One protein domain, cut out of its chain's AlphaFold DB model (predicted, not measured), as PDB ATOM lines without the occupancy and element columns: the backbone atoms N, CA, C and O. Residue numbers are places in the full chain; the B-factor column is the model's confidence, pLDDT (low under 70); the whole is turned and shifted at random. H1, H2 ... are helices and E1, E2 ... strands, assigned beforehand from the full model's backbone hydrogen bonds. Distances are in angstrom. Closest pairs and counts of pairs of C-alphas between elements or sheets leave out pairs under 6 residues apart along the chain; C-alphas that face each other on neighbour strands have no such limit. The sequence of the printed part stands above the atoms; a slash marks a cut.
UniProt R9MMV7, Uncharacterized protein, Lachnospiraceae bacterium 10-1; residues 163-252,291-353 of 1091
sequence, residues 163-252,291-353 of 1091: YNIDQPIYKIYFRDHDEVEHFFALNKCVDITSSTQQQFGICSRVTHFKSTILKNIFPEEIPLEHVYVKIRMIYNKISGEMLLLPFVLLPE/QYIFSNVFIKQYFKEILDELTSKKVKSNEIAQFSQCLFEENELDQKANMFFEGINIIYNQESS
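What this domain is: This is residues 163 to 252 and 291 to 353 of the 1091 residues of an uncharacterized protein of Lachnospiraceae bacterium 10-1 (UniProt R9MMV7). A twisted sheet of five strands has one long helix, H4, packed slantwise over one face, and a second helix, H6, crosses H4. The long strands E2, E3 and E4 make the main slab and the short strands E1 and E5 continue it to one edge; the small helices H2 and H3 sit near opposite ends of E2, and H5 follows E5 away from the sheet. The printed part has 153 residues with six named helices and five named strands, in the order E1 H1 H2 E2 H3 E3 E4 H4 E5 H5 H6; its class is mixed, helices and strands. The sheet's order is E2 E3 E4 E1 E5, antiparallel throughout. The whole is compact, with a radius of gyration of the C-alphas of 15.4 A and spans of 45 by 35 by 32 A.

How they stand to each other: E3, residues 228 to 236, and E4, residues 241 to 249, form a hairpin, with N 232 and O 245 2.9 A apart, within hydrogen-bond range. E2, residues 202 to 209, is an edge strand beside E3, with N 205 and O 233 at 2.9 A. E1, residues 170 to 173, is the other neighbour of E4, with N 172 and O 242 at 2.9 A. E5, residues 312 to 314, is the other edge strand, with N 171 of E1 and O 313 at 2.9 A. From edge to edge the strands' lines turn by 88 degrees. H4, residues 291 to 306, is on one face of the sheet, two layers in all, a helix layer and a sheet. Its height over the sheet is 6.9 A, and it runs slantwise to the strands over E4, at 37 degrees on the local plane; the closest C-alphas, those of Pro 246 and Ser 295, are 5.4 A apart. With residues 296 to 301 alone H4 touches H6, residues 330 to 341, about perpendicular at 81 degrees; their closest C-alphas, those of Val 297 and Ala 337, are 4.9 A apart. H1, residues 178 to 185, and H3, residues 211 to 214, only graze the sheet. H2, residues 195 to 199, is only just at the sheet's level, with a height over the sheet of 3.6 A. H5, residues 316 to 323, is not on the sheet and is apart from H4 and H6. Every O i to N i+4 pair is within hydrogen-bond range in H1, H2, H4, H5 and H6; H3 is too short for one.

Where its parts are: E1 begins at C-alpha 170 (20.037, -32.132, 6.311). From first to last C-alpha E3 measures 25.6 A, E4 25.5 A, E2 23.6 A, H4 22.6 A and H6 16.2 A. H6 ends at C-alpha 341 (2.837, -41.355, 4.586).

The domain as a whole: The C-alphas farthest apart, of Glu 221 and Ile 238, are 46.1 A apart. Residues 253 to 290 are not printed, and C-alphas 252 and 291 are 13.6 A apart across this cut. The link from H3 to E3 is long, with 13 residues. Mean pLDDT of the printed part is 86.7; residues 194 to 196, 307 to 310 and 352 to 353 are under 70.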
ATOM      1  N   TYR A 163      22.785 -22.626  -2.939       74.06
ATOM      2  CA  TYR A 163      22.276 -21.260  -3.144       74.06
ATOM      3  C   TYR A 163      20.776 -21.101  -2.774       74.06
ATOM      4  O   TYR A 163      20.138 -20.094  -3.088       74.06
ATOM      5  N   ASN A 164      20.181 -22.091  -2.095       72.00
ATOM      6  CA  ASN A 164      18.744 -22.170  -1.833       72.00
ATOM      7  C   ASN A 164      18.414 -22.485  -0.361       72.00
ATOM      8  O   ASN A 164      17.980 -23.578  -0.007       72.00
ATOM      9  N   ILE A 165      18.588 -21.471   0.484       72.62
ATOM     10  CA  ILE A 165      18.241 -21.470   1.918       72.62
ATOM     11  C   ILE A 165      16.735 -21.600   2.210       72.62
ATOM     12  O   ILE A 165      16.358 -21.806   3.362       72.62
ATOM     13  N   ASP A 166      15.872 -21.462   1.196       82.44
ATOM     14  CA  ASP A 166      14.413 -21.525   1.345       82.44
ATOM     15  C   ASP A 166      13.913 -22.940   1.686       82.44
ATOM     16  O   ASP A 166      12.730 -23.105   1.969       82.44
ATOM     17  N   GLN A 167      14.755 -23.972   1.556       90.50
ATOM     18  CA  GLN A 167      14.412 -25.368   1.841       90.50
ATOM     19  C   GLN A 167      15.081 -25.855   3.135       90.50
ATOM     20  O   GLN A 167      16.071 -25.268   3.583       90.50
ATOM     21  N   PRO A 168      14.584 -26.943   3.746       93.81
ATOM     22  CA  PRO A 168      15.314 -27.639   4.795       93.81
ATOM     23  C   PRO A 168      16.673 -28.121   4.280       93.81
ATOM     24  O   PRO A 168      16.817 -28.458   3.109       93.81
ATOM     25  N   ILE A 169      17.663 -28.186   5.169       94.19
ATOM     26  CA  ILE A 169      18.971 -28.769   4.864       94.19
ATOM     27  C   ILE A 169      19.265 -29.817   5.931       94.19
ATOM     28  O   ILE A 169      19.229 -29.522   7.129       94.19
ATOM     29  N   TYR A 170      19.562 -31.029   5.486       93.94
ATOM     30  CA  TYR A 170      20.037 -32.132   6.311       93.94
ATOM     31  C   TYR A 170      21.456 -32.498   5.895       93.94
ATOM     32  O   TYR A 170      21.875 -32.222   4.774       93.94
ATOM     33  N   LYS A 171      22.203 -33.104   6.812       92.44
ATOM     34  CA  LYS A 171      23.567 -33.569   6.585       92.44
ATOM     35  C   LYS A 171      23.673 -35.062   6.865       92.44
ATOM     36  O   LYS A 171      23.175 -35.505   7.898       92.44
ATOM     37  N   ILE A 172      24.367 -35.785   5.991       91.56
ATOM     38  CA  ILE A 172      24.818 -37.168   6.178       91.56
ATOM     39  C   ILE A 172      26.354 -37.190   6.107       91.56
ATOM     40  O   ILE A 172      26.976 -36.326   5.476       91.56
ATOM     41  N   TYR A 173      26.958 -38.155   6.796       86.00
ATOM     42  CA  TYR A 173      28.368 -38.521   6.668       86.00
ATOM     43  C   TYR A 173      28.444 -39.968   6.185       86.00
ATOM     44  O   TYR A 173      27.664 -40.794   6.656       86.00
ATOM     45  N   PHE A 174      29.400 -40.253   5.310       82.81
ATOM     46  CA  PHE A 174      29.722 -41.603   4.847       82.81
ATOM     47  C   PHE A 174      31.112 -41.998   5.357       82.81
ATOM     48  O   PHE A 174      31.943 -41.124   5.633       82.81
ATOM     49  N   ARG A 175      31.355 -43.298   5.537       76.88
ATOM     50  CA  ARG A 175      32.621 -43.844   6.053       76.88
ATOM     51  C   ARG A 175      33.699 -43.892   4.966       76.88
ATOM     52  O   ARG A 175      34.863 -43.613   5.253       76.88
ATOM     53  N   ASP A 176      33.294 -44.179   3.732       77.69
ATOM     54  CA  ASP A 176      34.146 -44.336   2.551       77.69
ATOM     55  C   ASP A 176      33.413 -43.898   1.258       77.69
ATOM     56  O   ASP A 176      32.407 -43.187   1.309       77.69
ATOM     57  N   HIS A 177      33.967 -44.242   0.089       73.88
ATOM     58  CA  HIS A 177      33.415 -43.906  -1.229       73.88
ATOM     59  C   HIS A 177      32.387 -44.940  -1.730       73.88
ATOM     60  O   HIS A 177      31.540 -44.614  -2.566       73.88
ATOM     61  N   ASP A 178      32.431 -46.171  -1.226       73.81
ATOM     62  CA  ASP A 178      31.584 -47.264  -1.701       73.81
ATOM     63  C   ASP A 178      30.184 -47.151  -1.085       73.81
ATOM     64  O   ASP A 178      29.190 -47.286  -1.802       73.81
ATOM     65  N   GLU A 179      30.080 -46.743   0.189       80.88
ATOM     66  CA  GLU A 179      28.801 -46.333   0.792       80.88
ATOM     67  C   GLU A 179      28.129 -45.183   0.005       80.88
ATOM     68  O   GLU A 179      26.901 -45.134  -0.099       80.88
ATOM     69  N   VAL A 180      28.914 -44.262  -0.576       81.81
ATOM     70  CA  VAL A 180      28.405 -43.098  -1.327       81.81
ATOM     71  C   VAL A 180      27.833 -43.501  -2.683       81.81
ATOM     72  O   VAL A 180      26.714 -43.102  -3.013       81.81
ATOM     73  N   GLU A 181      28.560 -44.289  -3.482       76.44
ATOM     74  CA  GLU A 181      28.025 -44.743  -4.773       76.44
ATOM     75  C   GLU A 181      26.912 -45.782  -4.600       76.44
ATOM     76  O   GLU A 181      25.952 -45.760  -5.370       76.44
ATOM     77  N   HIS A 182      26.940 -46.606  -3.544       77.81
ATOM     78  CA  HIS A 182      25.801 -47.452  -3.184       77.81
ATOM     79  C   HIS A 182      24.554 -46.613  -2.860       77.81
ATOM     80  O   HIS A 182      23.486 -46.837  -3.439       77.81
ATOM     81  N   PHE A 183      24.690 -45.583  -2.016       83.94
ATOM     82  CA  PHE A 183      23.602 -44.651  -1.712       83.94
ATOM     83  C   PHE A 183      23.071 -43.949  -2.971       83.94
ATOM     84  O   PHE A 183      21.857 -43.835  -3.139       83.94
ATOM     85  N   PHE A 184      23.938 -43.513  -3.887       82.25
ATOM     86  CA  PHE A 184      23.497 -42.892  -5.137       82.25
ATOM     87  C   PHE A 184      22.838 -43.876  -6.123       82.25
ATOM     88  O   PHE A 184      21.909 -43.479  -6.835       82.25
ATOM     89  N   ALA A 185      23.285 -45.133  -6.174       72.19
ATOM     90  CA  ALA A 185      22.688 -46.177  -7.008       72.19
ATOM     91  C   ALA A 185      21.263 -46.518  -6.542       72.19
ATOM     92  O   ALA A 185      20.336 -46.520  -7.352       72.19
ATOM     93  N   LEU A 186      21.062 -46.683  -5.227       77.81
ATOM     94  CA  LEU A 186      19.744 -46.892  -4.604       77.81
ATOM     95  C   LEU A 186      18.755 -45.730  -4.814       77.81
ATOM     96  O   LEU A 186      17.561 -45.891  -4.571       77.81
ATOM     97  N   ASN A 187      19.238 -44.553  -5.221       79.62
ATOM     98  CA  ASN A 187      18.446 -43.326  -5.281       79.62
ATOM     99  C   ASN A 187      18.234 -42.765  -6.699       79.62
ATOM    100  O   ASN A 187      17.830 -41.608  -6.835       79.62
ATOM    101  N   LYS A 188      18.513 -43.539  -7.760       79.44
ATOM    102  CA  LYS A 188      18.280 -43.150  -9.173       79.44
ATOM    103  C   LYS A 188      18.823 -41.753  -9.542       79.44
ATOM    104  O   LYS A 188      18.250 -41.039 -10.367       79.44
ATOM    105  N   CYS A 189      19.920 -41.328  -8.910       80.75
ATOM    106  CA  CYS A 189      20.312 -39.920  -8.902       80.75
ATOM    107  C   CYS A 189      20.813 -39.422 -10.270       80.75
ATOM    108  O   CYS A 189      21.752 -39.979 -10.851       80.75
ATOM    109  N   VAL A 190      20.257 -38.305 -10.732       81.12
ATOM    110  CA  VAL A 190      20.672 -37.578 -11.941       81.12
ATOM    111  C   VAL A 190      21.753 -36.569 -11.572       81.12
ATOM    112  O   VAL A 190      21.570 -35.800 -10.631       81.12
ATOM    113  N   ASP A 191      22.879 -36.560 -12.282       81.44
ATOM    114  CA  ASP A 191      23.947 -35.582 -12.054       81.44
ATOM    115  C   ASP A 191      23.584 -34.208 -12.648       81.44
ATOM    116  O   ASP A 191      23.114 -34.115 -13.782       81.44
ATOM    117  N   ILE A 192      23.790 -33.148 -11.863       78.69
ATOM    118  CA  ILE A 192      23.597 -31.742 -12.244       78.69
ATOM    119  C   ILE A 192      24.829 -30.879 -11.901       78.69
ATOM    120  O   ILE A 192      24.724 -29.654 -11.799       78.69
ATOM    121  N   THR A 193      25.988 -31.506 -11.675       77.38
ATOM    122  CA  THR A 193      27.223 -30.841 -11.240       77.38
ATOM    123  C   THR A 193      27.695 -29.793 -12.252       77.38
ATOM    124  O   THR A 193      27.844 -30.055 -13.445       77.38
ATOM    125  N   SER A 194      27.962 -28.576 -11.776       66.06
ATOM    126  CA  SER A 194      28.593 -27.523 -12.579       66.06
ATOM    127  C   SER A 194      30.114 -27.689 -12.642       66.06
ATOM    128  O   SER A 194      30.734 -28.148 -11.686       66.06
ATOM    129  N   SER A 195      30.741 -27.210 -13.720       59.69
ATOM    130  CA  SER A 195      32.205 -27.199 -13.881       59.69
ATOM    131  C   SER A 195      32.947 -26.545 -12.704       59.69
ATOM    132  O   SER A 195      34.040 -26.969 -12.344       59.69
ATOM    133  N   THR A 196      32.338 -25.539 -12.069       62.41
ATOM    134  CA  THR A 196      32.885 -24.869 -10.882       62.41
ATOM    135  C   THR A 196      32.832 -25.766  -9.643       62.41
ATOM    136  O   THR A 196      33.797 -25.822  -8.895       62.41
ATOM    137  N   GLN A 197      31.740 -26.505  -9.420       73.94
ATOM    138  CA  GLN A 197      31.651 -27.505  -8.343       73.94
ATOM    139  C   GLN A 197      32.661 -28.644  -8.567       73.94
ATOM    140  O   GLN A 197      33.443 -28.980  -7.676       73.94
ATOM    141  N   GLN A 198      32.689 -29.158  -9.795       74.56
ATOM    142  CA  GLN A 198      33.554 -30.229 -10.281       74.56
ATOM    143  C   GLN A 198      35.045 -29.941 -10.029       74.56
ATOM    144  O   GLN A 198      35.728 -30.743  -9.393       74.56
ATOM    145  N   GLN A 199      35.514 -28.740 -10.396       71.31
ATOM    146  CA  GLN A 199      36.891 -28.273 -10.175       71.31
ATOM    147  C   GLN A 199      37.353 -28.342  -8.704       71.31
ATOM    148  O   GLN A 199      38.547 -28.501  -8.448       71.31
ATOM    149  N   PHE A 200      36.437 -28.229  -7.735       77.19
ATOM    150  CA  PHE A 200      36.747 -28.250  -6.297       77.19
ATOM    151  C   PHE A 200      36.269 -29.527  -5.582       77.19
ATOM    152  O   PHE A 200      36.187 -29.557  -4.352       77.19
ATOM    153  N   GLY A 201      35.990 -30.600  -6.333       80.81
ATOM    154  CA  GLY A 201      35.621 -31.905  -5.776       80.81
ATOM    155  C   GLY A 201      34.210 -31.955  -5.182       80.81
ATOM    156  O   GLY A 201      33.941 -32.777  -4.304       80.81
ATOM    157  N   ILE A 202      33.314 -31.077  -5.634       86.62
ATOM    158  CA  ILE A 202      31.897 -31.083  -5.271       86.62
ATOM    159  C   ILE A 202      31.100 -31.796  -6.367       86.62
ATOM    160  O   ILE A 202      31.206 -31.447  -7.539       86.62
ATOM    161  N   CYS A 203      30.264 -32.753  -5.973       88.94
ATOM    162  CA  CYS A 203      29.272 -33.409  -6.822       88.94
ATOM    163  C   CYS A 203      27.868 -32.958  -6.388       88.94
ATOM    164  O   CYS A 203      27.594 -32.836  -5.193       88.94
ATOM    165  N   SER A 204      26.974 -32.687  -7.335       88.81
ATOM    166  CA  SER A 204      25.592 -32.281  -7.082       88.81
ATOM    167  C   SER A 204      24.639 -33.148  -7.902       88.81
ATOM    168  O   SER A 204      24.488 -32.918  -9.097       88.81
ATOM    169  N   ARG A 205      23.945 -34.094  -7.261       90.44
ATOM    170  CA  ARG A 205      22.964 -34.986  -7.906       90.44
ATOM    171  C   ARG A 205      21.525 -34.703  -7.418       90.44
ATOM    172  O   ARG A 205      21.330 -34.043  -6.397       90.44
ATOM    173  N   VAL A 206      20.502 -35.168  -8.138       90.62
ATOM    174  CA  VAL A 206      19.070 -34.992  -7.810       90.62
ATOM    175  C   VAL A 206      18.289 -36.290  -8.025       90.62
ATOM    176  O   VAL A 206      18.428 -36.932  -9.063       90.62
ATOM    177  N   THR A 207      17.404 -36.616  -7.086       91.06
ATOM    178  CA  THR A 207      16.383 -37.670  -7.208       91.06
ATOM    179  C   THR A 207      15.004 -37.021  -7.272       91.06
ATOM    180  O   THR A 207      14.673 -36.224  -6.390       91.06
ATOM    181  N   HIS A 208      14.189 -37.338  -8.283       92.56
ATOM    182  CA  HIS A 208      12.786 -36.898  -8.355       92.56
ATOM    183  C   HIS A 208      11.857 -38.002  -7.852       92.56
ATOM    184  O   HIS A 208      12.260 -39.155  -7.740       92.56
ATOM    185  N   PHE A 209      10.615 -37.644  -7.536       93.25
ATOM    186  CA  PHE A 209       9.593 -38.570  -7.053       93.25
ATOM    187  C   PHE A 209       8.246 -38.280  -7.719       93.25
ATOM    188  O   PHE A 209       7.889 -37.117  -7.946       93.25
ATOM    189  N   LYS A 210       7.465 -39.333  -7.980       92.25
ATOM    190  CA  LYS A 210       6.103 -39.238  -8.517       92.25
ATOM    191  C   LYS A 210       5.229 -38.450  -7.553       92.25
ATOM    192  O   LYS A 210       4.953 -38.890  -6.440       92.25
ATOM    193  N   SER A 211       4.719 -37.306  -7.997       92.62
ATOM    194  CA  SER A 211       3.819 -36.455  -7.208       92.62
ATOM    195  C   SER A 211       2.492 -37.134  -6.837       92.62
ATOM    196  O   SER A 211       1.788 -36.648  -5.955       92.62
ATOM    197  N   THR A 212       2.169 -38.287  -7.433       92.81
ATOM    198  CA  THR A 212       1.035 -39.142  -7.051       92.81
ATOM    199  C   THR A 212       1.103 -39.652  -5.611       92.81
ATOM    200  O   THR A 212       0.046 -39.921  -5.046       92.81
ATOM    201  N   ILE A 213       2.284 -39.705  -4.973       94.12
ATOM    202  CA  ILE A 213       2.403 -40.000  -3.528       94.12
ATOM    203  C   ILE A 213       1.656 -38.984  -2.648       94.12
ATOM    204  O   ILE A 213       1.355 -39.267  -1.497       94.12
ATOM    205  N   LEU A 214       1.337 -37.803  -3.190       95.12
ATOM    206  CA  LEU A 214       0.626 -36.737  -2.487       95.12
ATOM    207  C   LEU A 214      -0.897 -36.790  -2.683       95.12
ATOM    208  O   LEU A 214      -1.600 -35.974  -2.094       95.12
ATOM    209  N   LYS A 215      -1.428 -37.731  -3.482       92.56
ATOM    210  CA  LYS A 215      -2.848 -37.754  -3.881       92.56
ATOM    211  C   LYS A 215      -3.828 -37.837  -2.708       92.56
ATOM    212  O   LYS A 215      -4.893 -37.240  -2.777       92.56
ATOM    213  N   ASN A 216      -3.457 -38.534  -1.638       90.12
ATOM    214  CA  ASN A 216      -4.293 -38.683  -0.443       90.12
ATOM    215  C   ASN A 216      -3.919 -37.675   0.668       90.12
ATOM    216  O   ASN A 216      -4.430 -37.771   1.780       90.12
ATOM    217  N   ILE A 217      -3.001 -36.743   0.383       94.69
ATOM    218  CA  ILE A 217      -2.422 -35.789   1.343       94.69
ATOM    219  C   ILE A 217      -2.784 -34.346   0.968       94.69
ATOM    220  O   ILE A 217      -3.047 -33.517   1.837       94.69
ATOM    221  N   PHE A 218      -2.764 -34.026  -0.327       95.38
ATOM    222  CA  PHE A 218      -3.083 -32.705  -0.866       95.38
ATOM    223  C   PHE A 218      -4.558 -32.631  -1.302       95.38
ATOM    224  O   PHE A 218      -5.124 -33.652  -1.691       95.38
ATOM    225  N   PRO A 219      -5.183 -31.437  -1.289       94.19
ATOM    226  CA  PRO A 219      -6.516 -31.240  -1.856       94.19
ATOM    227  C   PRO A 219      -6.602 -31.687  -3.322       94.19
ATOM    228  O   PRO A 219      -5.708 -31.379  -4.113       94.19
ATOM    229  N   GLU A 220      -7.700 -32.355  -3.692       91.69
ATOM    230  CA  GLU A 220      -7.913 -32.911  -5.041       91.69
ATOM    231  C   GLU A 220      -7.876 -31.853  -6.157       91.69
ATOM    232  O   GLU A 220      -7.626 -32.182  -7.313       91.69
ATOM    233  N   GLU A 221      -8.096 -30.576  -5.828       94.00
ATOM    234  CA  GLU A 221      -8.057 -29.477  -6.797       94.00
ATOM    235  C   GLU A 221      -6.632 -29.053  -7.204       94.00
ATOM    236  O   GLU A 221      -6.474 -28.170  -8.049       94.00
ATOM    237  N   ILE A 222      -5.583 -29.644  -6.616       91.62
ATOM    238  CA  ILE A 222      -4.188 -29.360  -6.978       91.62
ATOM    239  C   ILE A 222      -3.731 -30.306  -8.102       91.62
ATOM    240  O   ILE A 222      -3.635 -31.513  -7.871       91.62
ATOM    241  N   PRO A 223      -3.352 -29.789  -9.290       89.50
ATOM    242  CA  PRO A 223      -2.858 -30.613 -10.392       89.50
ATOM    243  C   PRO A 223      -1.462 -31.169 -10.070       89.50
ATOM    244  O   PRO A 223      -0.435 -30.500 -10.246       89.50
ATOM    245  N   LEU A 224      -1.421 -32.404  -9.563       91.44
ATOM    246  CA  LEU A 224      -0.196 -33.098  -9.152       91.44
ATOM    247  C   LEU A 224       0.792 -33.263 -10.314       91.44
ATOM    248  O   LEU A 224       2.005 -33.255 -10.101       91.44
ATOM    249  N   GLU A 225       0.312 -33.338 -11.552       86.25
ATOM    250  CA  GLU A 225       1.127 -33.352 -12.765       86.25
ATOM    251  C   GLU A 225       2.036 -32.114 -12.888       86.25
ATOM    252  O   GLU A 225       3.135 -32.235 -13.428       86.25
ATOM    253  N   HIS A 226       1.675 -30.978 -12.275       87.12
ATOM    254  CA  HIS A 226       2.513 -29.774 -12.180       87.12
ATOM    255  C   HIS A 226       3.157 -29.551 -10.789       87.12
ATOM    256  O   HIS A 226       3.862 -28.560 -10.598       87.12
ATOM    257  N   VAL A 227       2.976 -30.464  -9.824       90.81
ATOM    258  CA  VAL A 227       3.731 -30.490  -8.550       90.81
ATOM    259  C   VAL A 227       5.054 -31.235  -8.753       90.81
ATOM    260  O   VAL A 227       5.084 -32.282  -9.400       90.81
ATOM    261  N   TYR A 228       6.152 -30.730  -8.188       91.06
ATOM    262  CA  TYR A 228       7.474 -31.364  -8.269       91.06
ATOM    263  C   TYR A 228       7.956 -31.750  -6.873       91.06
ATOM    264  O   TYR A 228       8.098 -30.886  -6.006       91.06
ATOM    265  N   VAL A 229       8.249 -33.035  -6.681       94.38
ATOM    266  CA  VAL A 229       8.853 -33.577  -5.460       94.38
ATOM    267  C   VAL A 229      10.251 -34.074  -5.814       94.38
ATOM    268  O   VAL A 229      10.399 -34.872  -6.739       94.38
ATOM    269  N   LYS A 230      11.281 -33.578  -5.122       94.31
ATOM    270  CA  LYS A 230      12.675 -33.994  -5.351       94.31
ATOM    271  C   LYS A 230      13.538 -33.858  -4.101       94.31
ATOM    272  O   LYS A 230      13.231 -33.067  -3.211       94.31
ATOM    273  N   ILE A 231      14.648 -34.585  -4.068       94.44
ATOM    274  CA  ILE A 231      15.748 -34.381  -3.122       94.44
ATOM    275  C   ILE A 231      16.981 -34.032  -3.942       94.44
ATOM    276  O   ILE A 231      17.401 -34.804  -4.803       94.44
ATOM    277  N   ARG A 232      17.565 -32.866  -3.672       93.69
ATOM    278  CA  ARG A 232      18.877 -32.495  -4.195       93.69
ATOM    279  C   ARG A 232      19.955 -32.871  -3.185       93.69
ATOM    280  O   ARG A 232      19.787 -32.665  -1.984       93.69
ATOM    281  N   MET A 233      21.059 -33.396  -3.693       93.25
ATOM    282  CA  MET A 233      22.172 -33.955  -2.943       93.25
ATOM    283  C   MET A 233      23.442 -33.214  -3.351       93.25
ATOM    284  O   MET A 233      23.738 -33.140  -4.539       93.25
ATOM    285  N   ILE A 234      24.189 -32.654  -2.400       93.25
ATOM    286  CA  ILE A 234      25.477 -31.997  -2.663       93.25
ATOM    287  C   ILE A 234      26.539 -32.687  -1.811       93.25
ATOM    288  O   ILE A 234      26.534 -32.553  -0.589       93.25
ATOM    289  N   TYR A 235      27.423 -33.443  -2.454       91.81
ATOM    290  CA  TYR A 235      28.486 -34.224  -1.828       91.81
ATOM    291  C   TYR A 235      29.847 -33.553  -2.027       91.81
ATOM    292  O   TYR A 235      30.198 -33.157  -3.137       91.81
ATOM    293  N   ASN A 236      30.627 -33.445  -0.953       89.38
ATOM    294  CA  ASN A 236      32.001 -32.953  -0.987       89.38
ATOM    295  C   ASN A 236      32.972 -34.135  -0.840       89.38
ATOM    296  O   ASN A 236      33.139 -34.684   0.254       89.38
ATOM    297  N   LYS A 237      33.649 -34.489  -1.943       84.31
ATOM    298  CA  LYS A 237      34.558 -35.645  -2.034       84.31
ATOM    299  C   LYS A 237      35.785 -35.541  -1.116       84.31
ATOM    300  O   LYS A 237      36.446 -36.540  -0.866       84.31
ATOM    301  N   ILE A 238      36.100 -34.347  -0.601       79.88
ATOM    302  CA  ILE A 238      37.269 -34.094   0.260       79.88
ATOM    303  C   ILE A 238      36.902 -34.163   1.754       79.88
ATOM    304  O   ILE A 238      37.773 -34.433   2.584       79.88
ATOM    305  N   SER A 239      35.637 -33.921   2.124       80.75
ATOM    306  CA  SER A 239      35.177 -33.952   3.523       80.75
ATOM    307  C   SER A 239      34.286 -35.143   3.891       80.75
ATOM    308  O   SER A 239      33.996 -35.304   5.078       80.75
ATOM    309  N   GLY A 240      33.846 -35.961   2.925       83.00
ATOM    310  CA  GLY A 240      32.945 -37.099   3.173       83.00
ATOM    311  C   GLY A 240      31.522 -36.686   3.584       83.00
ATOM    312  O   GLY A 240      30.753 -37.492   4.104       83.00
ATOM    313  N   GLU A 241      31.177 -35.411   3.388       87.94
ATOM    314  CA  GLU A 241      29.915 -34.805   3.814       87.94
ATOM    315  C   GLU A 241      28.962 -34.643   2.632       87.94
ATOM    316  O   GLU A 241      29.338 -34.108   1.586       87.94
ATOM    317  N   MET A 242      27.712 -35.064   2.828       92.12
ATOM    318  CA  MET A 242      26.623 -34.832   1.886       92.12
ATOM    319  C   MET A 242      25.540 -33.968   2.529       92.12
ATOM    320  O   MET A 242      25.055 -34.263   3.625       92.12
ATOM    321  N   LEU A 243      25.142 -32.907   1.832       94.12
ATOM    322  CA  LEU A 243      23.987 -32.083   2.163       94.12
ATOM    323  C   LEU A 243      22.780 -32.543   1.344       94.12
ATOM    324  O   LEU A 243      22.860 -32.641   0.122       94.12
ATOM    325  N   LEU A 244      21.657 -32.782   2.016       94.50
ATOM    326  CA  LEU A 244      20.381 -33.139   1.407       94.50
ATOM    327  C   LEU A 244      19.380 -31.995   1.559       94.50
ATOM    328  O   LEU A 244      19.164 -31.481   2.660       94.50
ATOM    329  N   LEU A 245      18.761 -31.623   0.443       95.06
ATOM    330  CA  LEU A 245      17.763 -30.569   0.335       95.06
ATOM    331  C   LEU A 245      16.484 -31.158  -0.278       95.06
ATOM    332  O   LEU A 245      16.440 -31.354  -1.495       95.06
ATOM    333  N   PRO A 246      15.452 -31.477   0.522       95.56
ATOM    334  CA  PRO A 246      14.137 -31.837   0.003       95.56
ATOM    335  C   PRO A 246      13.410 -30.616  -0.569       95.56
ATOM    336  O   PRO A 246      13.524 -29.506  -0.049       95.56
ATOM    337  N   PHE A 247      12.616 -30.852  -1.608       93.00
ATOM    338  CA  PHE A 247      11.783 -29.862  -2.276       93.00
ATOM    339  C   PHE A 247      10.386 -30.419  -2.521       93.00
ATOM    340  O   PHE A 247      10.238 -31.482  -3.128       93.00
ATOM    341  N   VAL A 248       9.372 -29.625  -2.184       92.19
ATOM    342  CA  VAL A 248       8.007 -29.790  -2.698       92.19
ATOM    343  C   VAL A 248       7.575 -28.475  -3.344       92.19
ATOM    344  O   VAL A 248       7.143 -27.533  -2.675       92.19
ATOM    345  N   LEU A 249       7.761 -28.379  -4.663       87.62
ATOM    346  CA  LEU A 249       7.433 -27.194  -5.457       87.62
ATOM    347  C   LEU A 249       6.007 -27.307  -5.995       87.62
ATOM    348  O   LEU A 249       5.685 -28.212  -6.765       87.62
ATOM    349  N   LEU A 250       5.168 -26.359  -5.587       90.06
ATOM    350  CA  LEU A 250       3.778 -26.241  -6.014       90.06
ATOM    351  C   LEU A 250       3.668 -25.453  -7.337       90.06
ATOM    352  O   LEU A 250       4.506 -24.577  -7.589       90.06
ATOM    353  N   PRO A 251       2.638 -25.728  -8.161       89.38
ATOM    354  CA  PRO A 251       2.303 -24.920  -9.331       89.38
ATOM    355  C   PRO A 251       1.734 -23.549  -8.922       89.38
ATOM    356  O   PRO A 251       1.741 -23.161  -7.753       89.38
ATOM    357  N   GLU A 252       1.219 -22.795  -9.892       90.19
ATOM    358  CA  GLU A 252       0.309 -21.692  -9.583       90.19
ATOM    359  C   GLU A 252      -0.962 -22.215  -8.900       90.19
ATOM    360  O   GLU A 252      -1.654 -23.069  -9.450       90.19
ATOM    361  N   GLN A 291       5.559 -25.087   2.640       93.25
ATOM    362  CA  GLN A 291       6.568 -25.749   1.803       93.25
ATOM    363  C   GLN A 291       7.802 -26.172   2.614       93.25
ATOM    364  O   GLN A 291       8.322 -27.268   2.401       93.25
ATOM    365  N   TYR A 292       8.252 -25.348   3.569       94.12
ATOM    366  CA  TYR A 292       9.390 -25.686   4.426       94.12
ATOM    367  C   TYR A 292       9.072 -26.854   5.370       94.12
ATOM    368  O   TYR A 292       9.858 -27.795   5.485       94.12
ATOM    369  N   ILE A 293       7.915 -26.831   6.038       95.25
ATOM    370  CA  ILE A 293       7.491 -27.905   6.946       95.25
ATOM    371  C   ILE A 293       7.245 -29.200   6.175       95.25
ATOM    372  O   ILE A 293       7.781 -30.240   6.549       95.25
ATOM    373  N   PHE A 294       6.485 -29.156   5.085       96.12
ATOM    374  CA  PHE A 294       6.127 -30.357   4.339       96.12
ATOM    375  C   PHE A 294       7.353 -31.005   3.671       96.12
ATOM    376  O   PHE A 294       7.465 -32.228   3.639       96.12
ATOM    377  N   SER A 295       8.355 -30.211   3.270       96.06
ATOM    378  CA  SER A 295       9.650 -30.748   2.821       96.06
ATOM    379  C   SER A 295      10.463 -31.392   3.962       96.06
ATOM    380  O   SER A 295      11.205 -32.338   3.711       96.06
ATOM    381  N   ASN A 296      10.304 -30.957   5.226       95.19
ATOM    382  CA  ASN A 296      10.866 -31.676   6.385       95.19
ATOM    383  C   ASN A 296      10.146 -33.010   6.634       95.19
ATOM    384  O   ASN A 296      10.796 -34.022   6.867       95.19
ATOM    385  N   VAL A 297       8.813 -33.016   6.582       95.56
ATOM    386  CA  VAL A 297       7.995 -34.233   6.724       95.56
ATOM    387  C   VAL A 297       8.395 -35.268   5.666       95.56
ATOM    388  O   VAL A 297       8.646 -36.425   5.993       95.56
ATOM    389  N   PHE A 298       8.528 -34.837   4.410       95.75
ATOM    390  CA  PHE A 298       8.920 -35.694   3.293       95.75
ATOM    391  C   PHE A 298      10.317 -36.320   3.474       95.75
ATOM    392  O   PHE A 298      10.461 -37.534   3.336       95.75
ATOM    393  N   ILE A 299      11.340 -35.544   3.864       94.25
ATOM    394  CA  ILE A 299      12.681 -36.113   4.102       94.25
ATOM    395  C   ILE A 299      12.732 -37.010   5.352       94.25
ATOM    396  O   ILE A 299      13.503 -37.964   5.384       94.25
ATOM    397  N   LYS A 300      11.878 -36.772   6.362       93.00
ATOM    398  CA  LYS A 300      11.731 -37.700   7.496       93.00
ATOM    399  C   LYS A 300      11.122 -39.037   7.086       93.00
ATOM    400  O   LYS A 300      11.538 -40.050   7.634       93.00
ATOM    401  N   GLN A 301      10.197 -39.070   6.124       92.75
ATOM    402  CA  GLN A 301       9.739 -40.339   5.549       92.75
ATOM    403  C   GLN A 301      10.871 -41.033   4.779       92.75
ATOM    404  O   GLN A 301      11.174 -42.189   5.047       92.75
ATOM    405  N   TYR A 302      11.568 -40.299   3.909       92.00
ATOM    406  CA  TYR A 302      12.691 -40.807   3.111       92.00
ATOM    407  C   TYR A 302      13.789 -41.462   3.964       92.00
ATOM    408  O   TYR A 302      14.299 -42.525   3.620       92.00
ATOM    409  N   PHE A 303      14.118 -40.878   5.119       90.19
ATOM    410  CA  PHE A 303      15.109 -41.457   6.027       90.19
ATOM    411  C   PHE A 303      14.659 -42.757   6.702       90.19
ATOM    412  O   PHE A 303      15.507 -43.617   6.917       90.19
ATOM    413  N   LYS A 304      13.361 -42.936   6.982       87.62
ATOM    414  CA  LYS A 304      12.816 -44.187   7.549       87.62
ATOM    415  C   LYS A 304      12.834 -45.357   6.565       87.62
ATOM    416  O   LYS A 304      12.661 -46.490   6.988       87.62
ATOM    417  N   GLU A 305      12.990 -45.085   5.271       85.56
ATOM    418  CA  GLU A 305      13.017 -46.118   4.231       85.56
ATOM    419  C   GLU A 305      14.449 -46.468   3.771       85.56
ATOM    420  O   GLU A 305      14.631 -47.503   3.137       85.56
ATOM    421  N   ILE A 306      15.461 -45.633   4.073       79.50
ATOM    422  CA  ILE A 306      16.839 -45.777   3.540       79.50
ATOM    423  C   ILE A 306      17.932 -45.833   4.624       79.50
ATOM    424  O   ILE A 306      18.979 -46.431   4.389       79.50
ATOM    425  N   LEU A 307      17.762 -45.188   5.786       68.44
ATOM    426  CA  LEU A 307      18.882 -44.881   6.693       68.44
ATOM    427  C   LEU A 307      18.913 -45.693   8.000       68.44
ATOM    428  O   LEU A 307      19.280 -45.140   9.037       68.44
ATOM    429  N   ASP A 308      18.611 -46.992   7.966       61.19
ATOM    430  CA  ASP A 308      18.729 -47.858   9.158       61.19
ATOM    431  C   ASP A 308      20.156 -47.873   9.760       61.19
ATOM    432  O   ASP A 308      20.314 -48.067  10.966       61.19
ATOM    433  N   GLU A 309      21.198 -47.584   8.963       57.66
ATOM    434  CA  GLU A 309      22.597 -47.493   9.427       57.66
ATOM    435  C   GLU A 309      23.234 -46.085   9.384       57.66
ATOM    436  O   GLU A 309      24.337 -45.889   9.907       57.66
ATOM    437  N   LEU A 310      22.590 -45.086   8.766       66.44
ATOM    438  CA  LEU A 310      23.233 -43.811   8.394       66.44
ATOM    439  C   LEU A 310      22.742 -42.617   9.228       66.44
ATOM    440  O   LEU A 310      21.601 -42.167   9.128       66.44
ATOM    441  N   THR A 311      23.641 -42.011  10.009       76.12
ATOM    442  CA  THR A 311      23.288 -40.873  10.874       76.12
ATOM    443  C   THR A 311      23.037 -39.590  10.074       76.12
ATOM    444  O   THR A 311      23.982 -38.942   9.609       76.12
ATOM    445  N   SER A 312      21.774 -39.166   9.980       86.44
ATOM    446  CA  SER A 312      21.386 -37.862   9.427       86.44
ATOM    447  C   SER A 312      21.253 -36.778  10.512       86.44
ATOM    448  O   SER A 312      21.044 -37.059  11.694       86.44
ATOM    449  N   LYS A 313      21.402 -35.500  10.132       90.38
ATOM    450  CA  LYS A 313      21.286 -34.357  11.058       90.38
ATOM    451  C   LYS A 313      20.683 -33.114  10.402       90.38
ATOM    452  O   LYS A 313      21.251 -32.582   9.450       90.38
ATOM    453  N   LYS A 314      19.587 -32.588  10.964       92.44
ATOM    454  CA  LYS A 314      18.969 -31.314  10.550       92.44
ATOM    455  C   LYS A 314      19.913 -30.134  10.811       92.44
ATOM    456  O   LYS A 314      20.393 -29.934  11.932       92.44
ATOM    457  N   VAL A 315      20.150 -29.293   9.806       91.56
ATOM    458  CA  VAL A 315      20.960 -28.070   9.935       91.56
ATOM    459  C   VAL A 315      20.090 -26.948  10.514       91.56
ATOM    460  O   VAL A 315      19.712 -26.003   9.820       91.56
ATOM    461  N   LYS A 316      19.769 -27.036  11.817       91.69
ATOM    462  CA  LYS A 316      18.870 -26.095  12.529       91.69
ATOM    463  C   LYS A 316      19.220 -24.607  12.324       91.69
ATOM    464  O   LYS A 316      18.327 -23.768  12.329       91.69
ATOM    465  N   SER A 317      20.484 -24.250  12.058       89.56
ATOM    466  CA  SER A 317      20.855 -22.858  11.750       89.56
ATOM    467  C   SER A 317      20.337 -22.317  10.406       89.56
ATOM    468  O   SER A 317      20.226 -21.103  10.290       89.56
ATOM    469  N   ASN A 318      19.975 -23.155   9.423       90.81
ATOM    470  CA  ASN A 318      19.295 -22.669   8.210       90.81
ATOM    471  C   ASN A 318      17.824 -22.309   8.490       90.81
ATOM    472  O   ASN A 318      17.318 -21.300   8.011       90.81
ATOM    473  N   GLU A 319      17.159 -23.095   9.337       92.31
ATOM    474  CA  GLU A 319      15.780 -22.844   9.774       92.31
ATOM    475  C   GLU A 319      15.684 -21.547  10.593       92.31
ATOM    476  O   GLU A 319      14.878 -20.669  10.287       92.31
ATOM    477  N   ILE A 320      16.598 -21.371  11.555       91.56
ATOM    478  CA  ILE A 320      16.750 -20.126  12.324       91.56
ATOM    479  C   ILE A 320      17.052 -18.940  11.390       91.56
ATOM    480  O   ILE A 320      16.524 -17.850  11.604       91.56
ATOM    481  N   ALA A 321      17.810 -19.147  10.308       90.44
ATOM    482  CA  ALA A 321      18.067 -18.098   9.328       90.44
ATOM    483  C   ALA A 321      16.819 -17.660   8.532       90.44
ATOM    484  O   ALA A 321      16.754 -16.504   8.103       90.44
ATOM    485  N   GLN A 322      15.820 -18.530   8.347       89.62
ATOM    486  CA  GLN A 322      14.548 -18.170   7.705       89.62
ATOM    487  C   GLN A 322      13.525 -17.602   8.697       89.62
ATOM    488  O   GLN A 322      12.883 -16.594   8.404       89.62
ATOM    489  N   PHE A 323      13.379 -18.232   9.865       92.00
ATOM    490  CA  PHE A 323      12.245 -18.014  10.771       92.00
ATOM    491  C   PHE A 323      12.639 -17.501  12.165       92.00
ATOM    492  O   PHE A 323      11.774 -17.388  13.027       92.00
ATOM    493  N   SER A 324      13.914 -17.188  12.437       90.81
ATOM    494  CA  SER A 324      14.427 -16.779  13.768       90.81
ATOM    495  C   SER A 324      14.287 -17.853  14.876       90.81
ATOM    496  O   SER A 324      14.578 -17.599  16.047       90.81
ATOM    497  N   GLN A 325      13.830 -19.058  14.525       90.19
ATOM    498  CA  GLN A 325      13.642 -20.227  15.393       90.19
ATOM    499  C   GLN A 325      13.471 -21.496  14.543       90.19
ATOM    500  O   GLN A 325      13.281 -21.403  13.332       90.19
ATOM    501  N   CYS A 326      13.483 -22.669  15.180       91.31
ATOM    502  CA  CYS A 326      12.937 -23.888  14.580       91.31
ATOM    503  C   CYS A 326      11.399 -23.834  14.559       91.31
ATOM    504  O   CYS A 326      10.800 -23.247  15.462       91.31
ATOM    505  N   LEU A 327      10.762 -24.410  13.531       92.56
ATOM    506  CA  LEU A 327       9.296 -24.399  13.398       92.56
ATOM    507  C   LEU A 327       8.619 -25.592  14.086       92.56
ATOM    508  O   LEU A 327       7.527 -25.440  14.620       92.56
ATOM    509  N   PHE A 328       9.293 -26.742  14.076       92.38
ATOM    510  CA  PHE A 328       8.910 -27.979  14.754       92.38
ATOM    511  C   PHE A 328      10.167 -28.686  15.267       92.38
ATOM    512  O   PHE A 328      11.239 -28.592  14.647       92.38
ATOM    513  N   GLU A 329      10.027 -29.414  16.370       90.31
ATOM    514  CA  GLU A 329      11.031 -30.360  16.846       90.31
ATOM    515  C   GLU A 329      10.968 -31.695  16.089       90.31
ATOM    516  O   GLU A 329       9.989 -32.020  15.416       90.31
ATOM    517  N   GLU A 330      12.051 -32.473  16.172       88.38
ATOM    518  CA  GLU A 330      12.236 -33.696  15.373       88.38
ATOM    519  C   GLU A 330      11.065 -34.683  15.541       88.38
ATOM    520  O   GLU A 330      10.505 -35.138  14.547       88.38
ATOM    521  N   ASN A 331      10.622 -34.914  16.782       90.62
ATOM    522  CA  ASN A 331       9.520 -35.826  17.100       90.62
ATOM    523  C   ASN A 331       8.183 -35.410  16.456       90.62
ATOM    524  O   ASN A 331       7.393 -36.273  16.078       90.62
ATOM    525  N   GLU A 332       7.912 -34.107  16.329       92.88
ATOM    526  CA  GLU A 332       6.678 -33.595  15.712       92.88
ATOM    527  C   GLU A 332       6.701 -33.817  14.193       92.88
ATOM    528  O   GLU A 332       5.694 -34.200  13.594       92.88
ATOM    529  N   LEU A 333       7.875 -33.644  13.574       93.00
ATOM    530  CA  LEU A 333       8.104 -33.963  12.164       93.00
ATOM    531  C   LEU A 333       7.982 -35.469  11.901       93.00
ATOM    532  O   LEU A 333       7.367 -35.860  10.911       93.00
ATOM    533  N   ASP A 334       8.507 -36.310  12.793       91.75
ATOM    534  CA  ASP A 334       8.450 -37.769  12.658       91.75
ATOM    535  C   ASP A 334       7.024 -38.316  12.832       91.75
ATOM    536  O   ASP A 334       6.625 -39.212  12.079       91.75
ATOM    537  N   GLN A 335       6.237 -37.727  13.745       93.62
ATOM    538  CA  GLN A 335       4.799 -37.981  13.902       93.62
ATOM    539  C   GLN A 335       4.000 -37.537  12.672       93.62
ATOM    540  O   GLN A 335       3.209 -38.322  12.148       93.62
ATOM    541  N   LYS A 336       4.218 -36.313  12.168       94.50
ATOM    542  CA  LYS A 336       3.563 -35.838  10.937       94.50
ATOM    543  C   LYS A 336       3.942 -36.700   9.730       94.50
ATOM    544  O   LYS A 336       3.071 -36.990   8.920       94.50
ATOM    545  N   ALA A 337       5.190 -37.160   9.625       93.56
ATOM    546  CA  ALA A 337       5.616 -38.070   8.562       93.56
ATOM    547  C   ALA A 337       4.874 -39.416   8.622       93.56
ATOM    548  O   ALA A 337       4.339 -39.833   7.602       93.56
ATOM    549  N   ASN A 338       4.743 -40.031   9.810       92.62
ATOM    550  CA  ASN A 338       3.900 -41.226   9.977       92.62
ATOM    551  C   ASN A 338       2.450 -40.951   9.544       92.62
ATOM    552  O   ASN A 338       1.892 -41.711   8.770       92.62
ATOM    553  N   MET A 339       1.862 -39.843  10.007       93.94
ATOM    554  CA  MET A 339       0.459 -39.486   9.751       93.94
ATOM    555  C   MET A 339       0.147 -39.225   8.266       93.94
ATOM    556  O   MET A 339      -0.975 -39.454   7.829       93.94
ATOM    557  N   PHE A 340       1.107 -38.702   7.496       94.62
ATOM    558  CA  PHE A 340       0.902 -38.363   6.083       94.62
ATOM    559  C   PHE A 340       1.312 -39.475   5.108       94.62
ATOM    560  O   PHE A 340       0.742 -39.549   4.024       94.62
ATOM    561  N   PHE A 341       2.282 -40.320   5.467       92.50
ATOM    562  CA  PHE A 341       2.837 -41.355   4.586       92.50
ATOM    563  C   PHE A 341       2.592 -42.787   5.102       92.50
ATOM    564  O   PHE A 341       3.298 -43.719   4.721       92.50
ATOM    565  N   GLU A 342       1.578 -42.995   5.950       88.50
ATOM    566  CA  GLU A 342       1.181 -44.330   6.416       88.50
ATOM    567  C   GLU A 342       0.853 -45.254   5.227       88.50
ATOM    568  O   GLU A 342      -0.018 -44.965   4.407       88.50
ATOM    569  N   GLY A 343       1.599 -46.357   5.100       81.94
ATOM    570  CA  GLY A 343       1.483 -47.295   3.977       81.94
ATOM    571  C   GLY A 343       2.037 -46.796   2.630       81.94
ATOM    572  O   GLY A 343       1.970 -47.537   1.650       81.94
ATOM    573  N   ILE A 344       2.605 -45.587   2.554       86.94
ATOM    574  CA  ILE A 344       3.194 -45.029   1.329       86.94
ATOM    575  C   ILE A 344       4.715 -45.208   1.367       86.94
ATOM    576  O   ILE A 344       5.413 -44.433   2.011       86.94
ATOM    577  N   ASN A 345       5.231 -46.187   0.619       85.62
ATOM    578  CA  ASN A 345       6.661 -46.262   0.318       85.62
ATOM    579  C   ASN A 345       7.013 -45.253  -0.789       85.62
ATOM    580  O   ASN A 345       6.436 -45.291  -1.885       85.62
ATOM    581  N   ILE A 346       7.953 -44.353  -0.518       88.12
ATOM    582  CA  ILE A 346       8.369 -43.316  -1.466       88.12
ATOM    583  C   ILE A 346       9.603 -43.705  -2.293       88.12
ATOM    584  O   ILE A 346       9.764 -43.153  -3.381       88.12
ATOM    585  N   ILE A 347      10.416 -44.688  -1.879       84.62
ATOM    586  CA  ILE A 347      11.507 -45.235  -2.719       84.62
ATOM    587  C   ILE A 347      10.968 -45.795  -4.040       84.62
ATOM    588  O   ILE A 347      11.443 -45.414  -5.109       84.62
ATOM    589  N   TYR A 348       9.930 -46.636  -4.006       84.69
ATOM    590  CA  TYR A 348       9.320 -47.207  -5.218       84.69
ATOM    591  C   TYR A 348       8.624 -46.159  -6.112       84.69
ATOM    592  O   TYR A 348       8.171 -46.472  -7.213       84.69
ATOM    593  N   ASN A 349       8.550 -44.905  -5.656       87.12
ATOM    594  CA  ASN A 349       8.036 -43.764  -6.404       87.12
ATOM    595  C   ASN A 349       9.145 -42.822  -6.915       87.12
ATOM    596  O   ASN A 349       8.820 -41.747  -7.417       87.12
ATOM    597  N   GLN A 350      10.425 -43.199  -6.820       87.75
ATOM    598  CA  GLN A 350      11.528 -42.450  -7.428       87.75
ATOM    599  C   GLN A 350      11.445 -42.413  -8.961       87.75
ATOM    600  O   GLN A 350      11.033 -43.374  -9.609       87.75
ATOM    601  N   GLU A 351      11.894 -41.296  -9.529       80.81
ATOM    602  CA  GLU A 351      11.860 -40.979 -10.958       80.81
ATOM    603  C   GLU A 351      13.217 -40.447 -11.421       80.81
ATOM    604  O   GLU A 351      13.821 -39.565 -10.800       80.81
ATOM    605  N   SER A 352      13.671 -40.967 -12.555       62.47
ATOM    606  CA  SER A 352      14.946 -40.646 -13.184       62.47
ATOM    607  C   SER A 352      14.741 -39.773 -14.423       62.47
ATOM    608  O   SER A 352      14.083 -40.178 -15.380       62.47
ATOM    609  N   SER A 353      15.337 -38.580 -14.427       60.50
ATOM    610  CA  SER A 353      15.361 -37.680 -15.588       60.50
ATOM    611  C   SER A 353      16.515 -38.061 -16.515       60.50
ATOM    612  O   SER A 353      17.647 -37.619 -16.305       60.50
TER     613      SER A 353